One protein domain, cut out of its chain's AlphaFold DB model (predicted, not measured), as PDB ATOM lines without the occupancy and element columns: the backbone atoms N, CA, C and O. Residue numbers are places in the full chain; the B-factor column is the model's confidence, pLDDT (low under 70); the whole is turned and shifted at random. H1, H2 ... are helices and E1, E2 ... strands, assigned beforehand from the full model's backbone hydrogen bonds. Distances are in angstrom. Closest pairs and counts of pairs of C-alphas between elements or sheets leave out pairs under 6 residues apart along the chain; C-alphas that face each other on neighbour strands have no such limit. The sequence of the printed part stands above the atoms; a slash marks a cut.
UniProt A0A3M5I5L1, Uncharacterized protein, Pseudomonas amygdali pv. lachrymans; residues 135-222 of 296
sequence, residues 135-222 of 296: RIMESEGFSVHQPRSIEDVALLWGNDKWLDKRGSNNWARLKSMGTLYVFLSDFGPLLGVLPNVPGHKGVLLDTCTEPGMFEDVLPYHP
ATOM      1  N   ARG A 135      -0.559 305.743  49.803       93.00
ATOM      2  CA  ARG A 135      -1.968 305.893  49.430       93.00
ATOM      3  C   ARG A 135      -2.418 307.327  49.672       93.00
ATOM      4  O   ARG A 135      -2.289 307.847  50.777       93.00
ATOM      5  N   ILE A 136      -2.963 307.946  48.635       96.00
ATOM      6  CA  ILE A 136      -3.507 309.305  48.706       96.00
ATOM      7  C   ILE A 136      -5.018 309.335  48.481       96.00
ATOM      8  O   ILE A 136      -5.670 310.254  48.964       96.00
ATOM      9  N   MET A 137      -5.572 308.349  47.769       94.25
ATOM     10  CA  MET A 137      -7.001 308.235  47.477       94.25
ATOM     11  C   MET A 137      -7.404 306.760  47.391       94.25
ATOM     12  O   MET A 137      -6.582 305.913  47.031       94.25
ATOM     13  N   GLU A 138      -8.658 306.458  47.716       88.31
ATOM     14  CA  GLU A 138      -9.238 305.116  47.636       88.31
ATOM     15  C   GLU A 138     -10.751 305.211  47.457       88.31
ATOM     16  O   GLU A 138     -11.395 306.026  48.118       88.31
ATOM     17  N   SER A 139     -11.297 304.381  46.575       82.81
ATOM     18  CA  SER A 139     -12.735 304.211  46.385       82.81
ATOM     19  C   SER A 139     -13.016 302.817  45.830       82.81
ATOM     20  O   SER A 139     -12.322 302.387  44.914       82.81
ATOM     21  N   GLU A 140     -13.995 302.102  46.392       75.38
ATOM     22  CA  GLU A 140     -14.486 300.811  45.871       75.38
ATOM     23  C   GLU A 140     -13.375 299.803  45.492       75.38
ATOM     24  O   GLU A 140     -13.399 299.164  44.442       75.38
ATOM     25  N   GLY A 141     -12.347 299.680  46.341       70.94
ATOM     26  CA  GLY A 141     -11.213 298.766  46.127       70.94
ATOM     27  C   GLY A 141     -10.142 299.271  45.151       70.94
ATOM     28  O   GLY A 141      -9.052 298.703  45.100       70.94
ATOM     29  N   PHE A 142     -10.393 300.371  44.441       80.00
ATOM     30  CA  PHE A 142      -9.398 301.076  43.643       80.00
ATOM     31  C   PHE A 142      -8.614 302.047  44.525       80.00
ATOM     32  O   PHE A 142      -9.192 302.909  45.190       80.00
ATOM     33  N   SER A 143      -7.287 301.945  44.533       85.31
ATOM     34  CA  SER A 143      -6.437 302.830  45.338       85.31
ATOM     35  C   SER A 143      -5.361 303.512  44.508       85.31
ATOM     36  O   SER A 143      -4.724 302.919  43.639       85.31
ATOM     37  N   VAL A 144      -5.155 304.797  44.795       94.88
ATOM     38  CA  VAL A 144      -4.172 305.643  44.122       94.88
ATOM     39  C   VAL A 144      -3.036 305.940  45.080       94.88
ATOM     40  O   VAL A 144      -3.237 306.451  46.186       94.88
ATOM     41  N   HIS A 145      -1.825 305.658  44.623       93.12
ATOM     42  CA  HIS A 145      -0.606 305.807  45.392       93.12
ATOM     43  C   HIS A 145       0.318 306.825  44.743       93.12
ATOM     44  O   HIS A 145       0.554 306.777  43.536       93.12
ATOM     45  N   GLN A 146       0.891 307.717  45.549       96.25
ATOM     46  CA  GLN A 146       1.939 308.636  45.123       96.25
ATOM     47  C   GLN A 146       3.305 308.147  45.643       96.25
ATOM     48  O   GLN A 146       3.676 308.424  46.788       96.25
ATOM     49  N   PRO A 147       4.074 307.406  44.827       88.19
ATOM     50  CA  PRO A 147       5.372 306.874  45.226       88.19
ATOM     51  C   PRO A 147       6.403 307.993  45.436       88.19
ATOM     52  O   PRO A 147       6.492 308.945  44.657       88.19
ATOM     53  N   ARG A 148       7.239 307.865  46.471       87.12
ATOM     54  CA  ARG A 148       8.259 308.873  46.834       87.12
ATOM     55  C   ARG A 148       9.618 308.552  46.209       87.12
ATOM     56  O   ARG A 148      10.435 309.443  45.948       87.12
ATOM     57  N   SER A 149       9.857 307.271  45.955       84.19
ATOM     58  CA  SER A 149      11.140 306.701  45.553       84.19
ATOM     59  C   SER A 149      10.966 305.677  44.423       84.19
ATOM     60  O   SER A 149       9.845 305.324  44.061       84.19
ATOM     61  N   ILE A 150      12.079 305.232  43.830       81.25
ATOM     62  CA  ILE A 150      12.046 304.175  42.803       81.25
ATOM     63  C   ILE A 150      11.686 302.829  43.442       81.25
ATOM     64  O   ILE A 150      11.019 302.008  42.821       81.25
ATOM     65  N   GLU A 151      12.079 302.644  44.700       78.94
ATOM     66  CA  GLU A 151      11.764 301.489  45.528       78.94
ATOM     67  C   GLU A 151      10.260 301.405  45.812       78.94
ATOM     68  O   GLU A 151       9.682 300.331  45.665       78.94
ATOM     69  N   ASP A 152       9.605 302.534  46.117       80.88
ATOM     70  CA  ASP A 152       8.149 302.584  46.307       80.88
ATOM     71  C   ASP A 152       7.429 302.124  45.023       80.88
ATOM     72  O   ASP A 152       6.533 301.285  45.080       80.88
ATOM     73  N   VAL A 153       7.854 302.610  43.846       78.25
ATOM     74  CA  VAL A 153       7.278 302.168  42.559       78.25
ATOM     75  C   VAL A 153       7.524 300.687  42.322       78.25
ATOM     76  O   VAL A 153       6.611 299.975  41.918       78.25
ATOM     77  N   ALA A 154       8.743 300.208  42.560       76.25
ATOM     78  CA  ALA A 154       9.091 298.808  42.366       76.25
ATOM     79  C   ALA A 154       8.227 297.878  43.232       76.25
ATOM     80  O   ALA A 154       7.784 296.840  42.746       76.25
ATOM     81  N   LEU A 155       7.950 298.270  44.480       71.94
ATOM     82  CA  LEU A 155       7.120 297.505  45.410       71.94
ATOM     83  C   LEU A 155       5.629 297.549  45.051       71.94
ATOM     84  O   LEU A 155       4.957 296.530  45.187       71.94
ATOM     85  N   LEU A 156       5.115 298.694  44.593       71.06
ATOM     86  CA  LEU A 156       3.697 298.863  44.252       71.06
ATOM     87  C   LEU A 156       3.340 298.284  42.873       71.06
ATOM     88  O   LEU A 156       2.295 297.664  42.712       71.06
ATOM     89  N   TRP A 157       4.198 298.486  41.874       78.06
ATOM     90  CA  TRP A 157       3.945 298.112  40.477       78.06
ATOM     91  C   TRP A 157       4.592 296.778  40.077       78.06
ATOM     92  O   TRP A 157       4.163 296.139  39.122       78.06
ATOM     93  N   GLY A 158       5.610 296.312  40.810       66.38
ATOM     94  CA  GLY A 158       6.156 294.957  40.670       66.38
ATOM     95  C   GLY A 158       7.177 294.739  39.543       66.38
ATOM     96  O   GLY A 158       7.581 293.597  39.320       66.38
ATOM     97  N   ASN A 159       7.627 295.792  38.844       69.44
ATOM     98  CA  ASN A 159       8.615 295.692  37.753       69.44
ATOM     99  C   ASN A 159       9.903 296.500  38.016       69.44
ATOM    100  O   ASN A 159      10.264 297.442  37.303       69.44
ATOM    101  N   ASP A 160      10.628 296.085  39.054       69.94
ATOM    102  CA  ASP A 160      11.925 296.627  39.480       69.94
ATOM    103  C   ASP A 160      12.986 296.611  38.361       69.94
ATOM    104  O   ASP A 160      13.705 297.589  38.131       69.94
ATOM    105  N   LYS A 161      13.050 295.514  37.600       67.00
ATOM    106  CA  LYS A 161      14.049 295.302  36.544       67.00
ATOM    107  C   LYS A 161      13.938 296.289  35.396       67.00
ATOM    108  O   LYS A 161      14.953 296.573  34.760       67.00
ATOM    109  N   TRP A 162      12.737 296.762  35.073       73.94
ATOM    110  CA  TRP A 162      12.555 297.744  34.008       73.94
ATOM    111  C   TRP A 162      12.929 299.156  34.464       73.94
ATOM    112  O   TRP A 162      13.505 299.918  33.678       73.94
ATOM    113  N   LEU A 163      12.660 299.488  35.730       69.50
ATOM    114  CA  LEU A 163      12.997 300.782  36.320       69.50
ATOM    115  C   LEU A 163      14.519 300.987  36.409       69.50
ATOM    116  O   LEU A 163      14.997 302.069  36.057       69.50
ATOM    117  N   ASP A 164      15.267 299.939  36.786       63.62
ATOM    118  CA  ASP A 164      16.732 299.959  36.972       63.62
ATOM    119  C   ASP A 164      17.513 299.126  35.929       63.62
ATOM    120  O   ASP A 164      18.604 298.594  36.167       63.62
ATOM    121  N   LYS A 165      16.979 298.976  34.709       60.78
ATOM    122  CA  LYS A 165      17.735 298.309  33.640       60.78
ATOM    123  C   LYS A 165      18.981 299.142  33.325       60.78
ATOM    124  O   LYS A 165      18.877 300.250  32.802       60.78
ATOM    125  N   ARG A 166      20.173 298.598  33.623       47.94
ATOM    126  CA  ARG A 166      21.477 299.262  33.411       47.94
ATOM    127  C   ARG A 166      21.533 299.967  32.048       47.94
ATOM    128  O   ARG A 166      21.663 299.312  31.015       47.94
ATOM    129  N   GLY A 167      21.455 301.299  32.074       52.25
ATOM    130  CA  GLY A 167      21.579 302.178  30.908       52.25
ATOM    131  C   GLY A 167      20.284 302.778  30.343       52.25
ATOM    132  O   GLY A 167      20.398 303.690  29.530       52.25
ATOM    133  N   SER A 168      19.079 302.345  30.746       65.19
ATOM    134  CA  SER A 168      17.822 302.924  30.220       65.19
ATOM    135  C   SER A 168      17.327 304.151  30.994       65.19
ATOM    136  O   SER A 168      16.658 304.997  30.411       65.19
ATOM    137  N   ASN A 169      17.673 304.270  32.283       76.06
ATOM    138  CA  ASN A 169      17.301 305.388  33.165       76.06
ATOM    139  C   ASN A 169      15.797 305.748  33.109       76.06
ATOM    140  O   ASN A 169      15.416 306.922  33.151       76.06
ATOM    141  N   ASN A 170      14.941 304.726  32.983       82.00
ATOM    142  CA  ASN A 170      13.500 304.882  32.761       82.00
ATOM    143  C   ASN A 170      12.825 305.669  33.888       82.00
ATOM    144  O   ASN A 170      11.984 306.525  33.627       82.00
ATOM    145  N   TRP A 171      13.253 305.453  35.130       82.94
ATOM    146  CA  TRP A 171      12.783 306.212  36.284       82.94
ATOM    147  C   TRP A 171      12.984 307.727  36.141       82.94
ATOM    148  O   TRP A 171      12.045 308.503  36.313       82.94
ATOM    149  N   ALA A 172      14.195 308.164  35.776       84.19
ATOM    150  CA  ALA A 172      14.481 309.584  35.591       84.19
ATOM    151  C   ALA A 172      13.675 310.175  34.427       84.19
ATOM    152  O   ALA A 172      13.218 311.315  34.511       84.19
ATOM    153  N   ARG A 173      13.458 309.388  33.363       87.56
ATOM    154  CA  ARG A 173      12.592 309.781  32.248       87.56
ATOM    155  C   ARG A 173      11.157 310.007  32.725       87.56
ATOM    156  O   ARG A 173      10.627 311.084  32.470       87.56
ATOM    157  N   LEU A 174      10.558 309.065  33.451       89.25
ATOM    158  CA  LEU A 174       9.191 309.213  33.966       89.25
ATOM    159  C   LEU A 174       9.060 310.439  34.884       89.25
ATOM    160  O   LEU A 174       8.160 311.248  34.680       89.25
ATOM    161  N   LYS A 175      10.017 310.661  35.800       89.25
ATOM    162  CA  LYS A 175      10.045 311.875  36.641       89.25
ATOM    163  C   LYS A 175      10.149 313.173  35.841       89.25
ATOM    164  O   LYS A 175       9.618 314.194  36.262       89.25
ATOM    165  N   SER A 176      10.870 313.161  34.719       90.38
ATOM    166  CA  SER A 176      10.992 314.351  33.868       90.38
ATOM    167  C   SER A 176       9.697 314.675  33.118       90.38
ATOM    168  O   SER A 176       9.445 315.837  32.812       90.38
ATOM    169  N   MET A 177       8.871 313.660  32.845       91.62
ATOM    170  CA  MET A 177       7.601 313.818  32.140       91.62
ATOM    171  C   MET A 177       6.509 314.373  33.055       91.62
ATOM    172  O   MET A 177       5.692 315.181  32.609       91.62
ATOM    173  N   GLY A 178       6.497 313.965  34.324       93.69
ATOM    174  CA  GLY A 178       5.358 314.249  35.178       93.69
ATOM    175  C   GLY A 178       5.454 313.752  36.611       93.69
ATOM    176  O   GLY A 178       6.482 313.241  37.063       93.69
ATOM    177  N   THR A 179       4.330 313.883  37.308       95.50
ATOM    178  CA  THR A 179       4.114 313.293  38.630       95.50
ATOM    179  C   THR A 179       3.641 311.856  38.456       95.50
ATOM    180  O   THR A 179       2.693 311.600  37.716       95.50
ATOM    181  N   LEU A 180       4.320 310.914  39.107       95.00
ATOM    182  CA  LEU A 180       3.987 309.498  39.008       95.00
ATOM    183  C   LEU A 180       2.915 309.111  40.021       95.00
ATOM    184  O   LEU A 180       2.948 309.563  41.166       95.00
ATOM    185  N   TYR A 181       2.051 308.199  39.597       96.88
ATOM    186  CA  TYR A 181       1.051 307.537  40.417       96.88
ATOM    187  C   TYR A 181       1.064 306.041  40.119       96.88
ATOM    188  O   TYR A 181       1.286 305.634  38.978       96.88
ATOM    189  N   VAL A 182       0.826 305.221  41.138       91.38
ATOM    190  CA  VAL A 182       0.528 303.799  40.955       91.38
ATOM    191  C   VAL A 182      -0.924 303.568  41.337       91.38
ATOM    192  O   VAL A 182      -1.351 303.943  42.426       91.38
ATOM    193  N   PHE A 183      -1.672 302.970  40.424       89.38
ATOM    194  CA  PHE A 183      -3.075 302.631  40.587       89.38
ATOM    195  C   PHE A 183      -3.146 301.148  40.894       89.38
ATOM    196  O   PHE A 183      -2.745 300.340  40.060       89.38
ATOM    197  N   LEU A 184      -3.587 300.791  42.096       81.56
ATOM    198  CA  LEU A 184      -3.823 299.402  42.462       81.56
ATOM    199  C   LEU A 184      -5.308 299.112  42.270       81.56
ATOM    200  O   LEU A 184      -6.153 299.780  42.866       81.56
ATOM    201  N   SER A 185      -5.587 298.123  41.434       74.06
ATOM    202  CA  SER A 185      -6.927 297.657  41.106       74.06
ATOM    203  C   SER A 185      -6.997 296.137  41.190       74.06
ATOM    204  O   SER A 185      -5.965 295.457  41.250       74.06
ATOM    205  N   ASP A 186      -8.211 295.602  41.112       64.06
ATOM    206  CA  ASP A 186      -8.451 294.160  41.077       64.06
ATOM    207  C   ASP A 186      -7.927 293.510  39.784       64.06
ATOM    208  O   ASP A 186      -7.642 292.310  39.757       64.06
ATOM    209  N   PHE A 187      -7.744 294.300  38.720       61.62
ATOM    210  CA  PHE A 187      -7.174 293.848  37.447       61.62
ATOM    211  C   PHE A 187      -5.635 293.810  37.462       61.62
ATOM    212  O   PHE A 187      -5.010 293.070  36.700       61.62
ATOM    213  N   GLY A 188      -5.014 294.572  38.363       66.56
ATOM    214  CA  GLY A 188      -3.570 294.637  38.547       66.56
ATOM    215  C   GLY A 188      -3.037 296.071  38.551       66.56
ATOM    216  O   GLY A 188      -3.744 297.013  38.198       66.56
ATOM    217  N   PRO A 189      -1.776 296.271  38.967       77.94
ATOM    218  CA  PRO A 189      -1.261 297.611  39.160       77.94
ATOM    219  C   PRO A 189      -0.902 298.290  37.833       77.94
ATOM    220  O   PRO A 189      -0.211 297.715  36.988       77.94
ATOM    221  N   LEU A 190      -1.296 299.554  37.698       83.94
ATOM    222  CA  LEU A 190      -0.919 300.425  36.587       83.94
ATOM    223  C   LEU A 190      -0.015 301.557  37.072       83.94
ATOM    224  O   LEU A 190      -0.233 302.142  38.131       83.94
ATOM    225  N   LEU A 191       0.986 301.904  36.271       89.44
ATOM    226  CA  LEU A 191       1.853 303.055  36.493       89.44
ATOM    227  C   LEU A 191       1.408 304.199  35.587       89.44
ATOM    228  O   LEU A 191       1.576 304.125  34.371       89.44
ATOM    229  N   GLY A 192       0.877 305.265  36.179       94.62
ATOM    230  CA  GLY A 192       0.499 306.474  35.458       94.62
ATOM    231  C   GLY A 192       1.452 307.639  35.706       94.62
ATOM    232  O   GLY A 192       2.040 307.781  36.780       94.62
ATOM    233  N   VAL A 193       1.592 308.504  34.707       95.88
ATOM    234  CA  VAL A 193       2.341 309.758  34.791       95.88
ATOM    235  C   VAL A 193       1.429 310.905  34.394       95.88
ATOM    236  O   VAL A 193       1.092 311.055  33.219       95.88
ATOM    237  N   LEU A 194       1.079 311.734  35.376       95.12
ATOM    238  CA  LEU A 194       0.396 313.003  35.162       95.12
ATOM    239  C   LEU A 194       1.401 314.017  34.600       95.12
ATOM    240  O   LEU A 194       2.363 314.350  35.298       95.12
ATOM    241  N   PRO A 195       1.220 314.517  33.369       92.44
ATOM    242  CA  PRO A 195       2.213 315.363  32.723       92.44
ATOM    243  C   PRO A 195       2.350 316.720  33.422       92.44
ATOM    244  O   PRO A 195       1.373 317.322  33.855       92.44
ATOM    245  N   ASN A 196       3.580 317.240  33.485       87.81
ATOM    246  CA  ASN A 196       3.871 318.541  34.113       87.81
ATOM    247  C   ASN A 196       3.347 319.745  33.312       87.81
ATOM    248  O   ASN A 196       3.313 320.864  33.822       87.81
ATOM    249  N   VAL A 197       3.022 319.537  32.036       85.69
ATOM    250  CA  VAL A 197       2.611 320.592  31.112       85.69
ATOM    251  C   VAL A 197       1.157 320.337  30.711       85.69
ATOM    252  O   VAL A 197       0.895 319.287  30.114       85.69
ATOM    253  N   PRO A 198       0.230 321.272  31.000       82.81
ATOM    254  CA  PRO A 198      -1.156 321.191  30.543       82.81
ATOM    255  C   PRO A 198      -1.233 320.994  29.024       82.81
ATOM    256  O   PRO A 198      -0.399 321.532  28.293       82.81
ATOM    257  N   GLY A 199      -2.204 320.219  28.543       79.69
ATOM    258  CA  GLY A 199      -2.349 319.920  27.115       79.69
ATOM    259  C   GLY A 199      -1.444 318.806  26.581       79.69
ATOM    260  O   GLY A 199      -1.450 318.561  25.381       79.69
ATOM    261  N   HIS A 200      -0.675 318.106  27.421       83.75
ATOM    262  CA  HIS A 200      -0.027 316.851  27.022       83.75
ATOM    263  C   HIS A 200      -0.800 315.648  27.562       83.75
ATOM    264  O   HIS A 200      -1.334 315.704  28.669       83.75
ATOM    265  N   LYS A 201      -0.817 314.552  26.792       84.50
ATOM    266  CA  LYS A 201      -1.314 313.253  27.258       84.50
ATOM    267  C   LYS A 201      -0.320 312.645  28.251       84.50
ATOM    268  O   LYS A 201       0.897 312.759  28.067       84.50
ATOM    269  N   GLY A 202      -0.843 312.024  29.305       89.69
ATOM    270  CA  GLY A 202      -0.044 311.271  30.258       89.69
ATOM    271  C   GLY A 202       0.520 309.982  29.666       89.69
ATOM    272  O   GLY A 202       0.363 309.666  28.485       89.69
ATOM    273  N   VAL A 203       1.211 309.224  30.510       92.00
ATOM    274  CA  VAL A 203       1.650 307.860  30.190       92.00
ATOM    275  C   VAL A 203       0.973 306.913  31.155       92.00
ATOM    276  O   VAL A 203       0.979 307.189  32.349       92.00
ATOM    277  N   LEU A 204       0.448 305.801  30.648       91.81
ATOM    278  CA  LEU A 204      -0.113 304.722  31.448       91.81
ATOM    279  C   LEU A 204       0.530 303.404  31.014       91.81
ATOM    280  O   LEU A 204       0.571 303.104  29.822       91.81
ATOM    281  N   LEU A 205       1.086 302.658  31.965       84.31
ATOM    282  CA  LEU A 205       1.813 301.417  31.710       84.31
ATOM    283  C   LEU A 205       1.313 300.294  32.614       84.31
ATOM    284  O   LEU A 205       1.182 300.476  33.827       84.31
ATOM    285  N   ASP A 206       1.122 299.117  32.034       80.38
ATOM    286  CA  ASP A 206       0.869 297.892  32.785       80.38
ATOM    287  C   ASP A 206       2.167 297.318  33.382       80.38
ATOM    288  O   ASP A 206       3.271 297.789  33.108       80.38
ATOM    289  N   THR A 207       2.067 296.263  34.190       68.81
ATOM    290  CA  THR A 207       3.255 295.618  34.786       68.81
ATOM    291  C   THR A 207       4.225 295.018  33.764       68.81
ATOM    292  O   THR A 207       5.408 294.849  34.072       68.81
ATOM    293  N   CYS A 208       3.772 294.734  32.540       71.94
ATOM    294  CA  CYS A 208       4.598 294.266  31.428       71.94
ATOM    295  C   CYS A 208       5.277 295.410  30.663       71.94
ATOM    296  O   CYS A 208       6.129 295.149  29.809       71.94
ATOM    297  N   THR A 209       4.993 296.664  31.025       72.75
ATOM    298  CA  THR A 209       5.462 297.912  30.399       72.75
ATOM    299  C   THR A 209       4.849 298.207  29.035       72.75
ATOM    300  O   THR A 209       5.384 299.009  28.263       72.75
ATOM    301  N   GLU A 210       3.723 297.570  28.747       77.38
ATOM    302  CA  GLU A 210       2.868 297.862  27.608       77.38
ATOM    303  C   GLU A 210       1.940 299.042  27.946       77.38
ATOM    304  O   GLU A 210       1.703 299.320  29.127       77.38
ATOM    305  N   PRO A 211       1.451 299.794  26.941       82.00
ATOM    306  CA  PRO A 211       0.448 300.827  27.169       82.00
ATOM    307  C   PRO A 211      -0.773 300.239  27.887       82.00
ATOM    308  O   PRO A 211      -1.401 299.321  27.370       82.00
ATOM    309  N   GLY A 212      -1.072 300.755  29.078       79.94
ATOM    310  CA  GLY A 212      -2.280 300.405  29.823       79.94
ATOM    311  C   GLY A 212      -3.451 301.314  29.453       79.94
ATOM    312  O   GLY A 212      -3.239 302.394  28.894       79.94
ATOM    313  N   MET A 213      -4.665 300.899  29.811       81.56
ATOM    314  CA  MET A 213      -5.901 301.668  29.637       81.56
ATOM    315  C   MET A 213      -6.697 301.624  30.941       81.56
ATOM    316  O   MET A 213      -6.771 300.577  31.584       81.56
ATOM    317  N   PHE A 214      -7.261 302.757  31.366       85.56
ATOM    318  CA  PHE A 214      -8.130 302.766  32.550       85.56
ATOM    319  C   PHE A 214      -9.491 302.122  32.270       85.56
ATOM    320  O   PHE A 214     -10.067 301.546  33.188       85.56
ATOM    321  N   GLU A 215      -9.951 302.150  31.019       77.19
ATOM    322  CA  GLU A 215     -11.171 301.481  30.544       77.19
ATOM    323  C   GLU A 215     -11.199 299.988  30.917       77.19
ATOM    324  O   GLU A 215     -12.208 299.484  31.386       77.19
ATOM    325  N   ASP A 216     -10.064 299.283  30.853       71.06
ATOM    326  CA  ASP A 216     -10.004 297.863  31.239       71.06
ATOM    327  C   ASP A 216     -10.224 297.632  32.749       71.06
ATOM    328  O   ASP A 216     -10.490 296.513  33.192       71.06
ATOM    329  N   VAL A 217     -10.065 298.678  33.563       69.56
ATOM    330  CA  VAL A 217     -10.040 298.597  35.027       69.56
ATOM    331  C   VAL A 217     -11.331 299.117  35.655       69.56
ATOM    332  O   VAL A 217     -11.794 298.554  36.648       69.56
ATOM    333  N   LEU A 218     -11.920 300.171  35.095       74.81
ATOM    334  CA  LEU A 218     -13.098 300.838  35.652       74.81
ATOM    335  C   LEU A 218     -14.344 299.953  35.807       74.81
ATOM    336  O   LEU A 218     -14.999 300.079  36.841       74.81
ATOM    337  N   PRO A 219     -14.658 299.003  34.903       74.31
ATOM    338  CA  PRO A 219     -15.813 298.118  35.069       74.31
ATOM    339  C   PRO A 219     -15.791 297.283  36.355       74.31
ATOM    340  O   PRO A 219     -16.833 296.805  36.807       74.31
ATOM    341  N   TYR A 220     -14.611 297.090  36.950       69.12
ATOM    342  CA  TYR A 220     -14.426 296.349  38.199       69.12
ATOM    343  C   TYR A 220     -14.514 297.237  39.445       69.12
ATOM    344  O   TYR A 220     -14.635 296.722  40.554       69.12
ATOM    345  N   HIS A 221     -14.498 298.557  39.262       72.62
ATOM    346  CA  HIS A 221     -14.519 299.559  40.319       72.62
ATOM    347  C   HIS A 221     -15.576 300.617  39.982       72.62
ATOM    348  O   HIS A 221     -15.227 301.683  39.467       72.62
ATOM    349  N   PRO A 222     -16.871 300.329  40.222       73.50
ATOM    350  CA  PRO A 222     -17.947 301.258  39.906       73.50
ATOM    351  C   PRO A 222     -17.777 302.535  40.736       73.50
ATOM    352  O   PRO A 222     -18.014 302.538  41.938       73.50
TER     353      PRO A 222
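What this domain is: This is residues 135 to 222 of the 296 residues of an uncharacterized protein of Pseudomonas amygdali pv. lachrymans (UniProt A0A3M5I5L1). One strongly twisted antiparallel sheet of five strands has two short helices, H1 and H3, packed over the same face, and the opposite face bears no named helix. The small helix H2 lies off the sheet, between H1 and H3 along the chain, and a last stretch without named elements, residues 206 to 222, follows the edge strand E5. The printed part has 88 residues, with three named helices and five named strands in the order E1 E2 H1 H2 H3 E3 E4 E5; the class is mixed, helices and strands. Across the sheet the order is E1 E2 E3 E4 E5. The whole is compact, with a radius of gyration of the C-alphas of 12.7 A and spans of 40 by 30 by 23 A.

Where its parts are: E1, residues 135 to 139, begins at C-alpha 135 at (-1.968, 305.893, 49.430) and is 11.3 A long. E2 is residues 142 to 145, 10.1 A. H1, residues 150 to 157, measures 10.4 A, H2, residues 160 to 163, 5.3 A, and H3, residues 170 to 177, 10.7 A. E3, residues 178 to 184, is the longest strand at 18.9 A and begins at (5.358, 314.249, 35.178). E4, residues 190 to 195, is 15.7 A long. E5, residues 203 to 205, is 6.6 A long and ends at (1.813, 301.417, 31.710).

How they stand to each other: E1 and E2 form a hairpin, with N 136 and O 144 2.9 A apart. E2 and E3 are antiparallel at 143 degrees, with N 145 and O 182 at 2.8 A. E3, E4 and E5 form a meander, each strand the antiparallel neighbour of the one before, with N 181 and O 192 at 2.8 A and N 191 and O 205 at 2.8 A. H1 is on the sheet at a height of 9.3 A, over E3 and along the strands, at 20 degrees to E3 on the local plane; its closest C-alphas to E3 are Trp 157 and Val 182, 6.7 A. H3 is on the same face at a height of 9.4 A, over E4 and only just over E3, with 3 of its C-alphas falling on E3; it runs along the strands, at 3 degrees to E4 on the local plane. The closest C-alphas of H3 and E4 are those of Met 177 and Pro 195, 5.6 A. H1 and H3 are close but not clearly touching, about perpendicular at 87 degrees, with the C-alphas of Ile 150 and Trp 171 6.9 A apart. H2 touches H1, the closest C-alphas being Ala 154 and Asp 160, 4.6 A. H2 and H3 only just touch, only at the corner, with 3 pairs of C-alphas within 8 A, the closest Leu 163 and Trp 171 at 5.4 A. H2 is apart from E3. In H1 and H3 every O i to N i+4 pair is within hydrogen-bond range; H2 is too short for such a pair.

The domain as a whole: The two farthest C-alphas, Gly 167 and Pro 222, are 40.5 A apart. The printed part has no cut, and no link is long. The mean pLDDT of the printed part is 80.6; 16 residues are under 70, among them 158 to 161, 163 to 168 and 186 to 188.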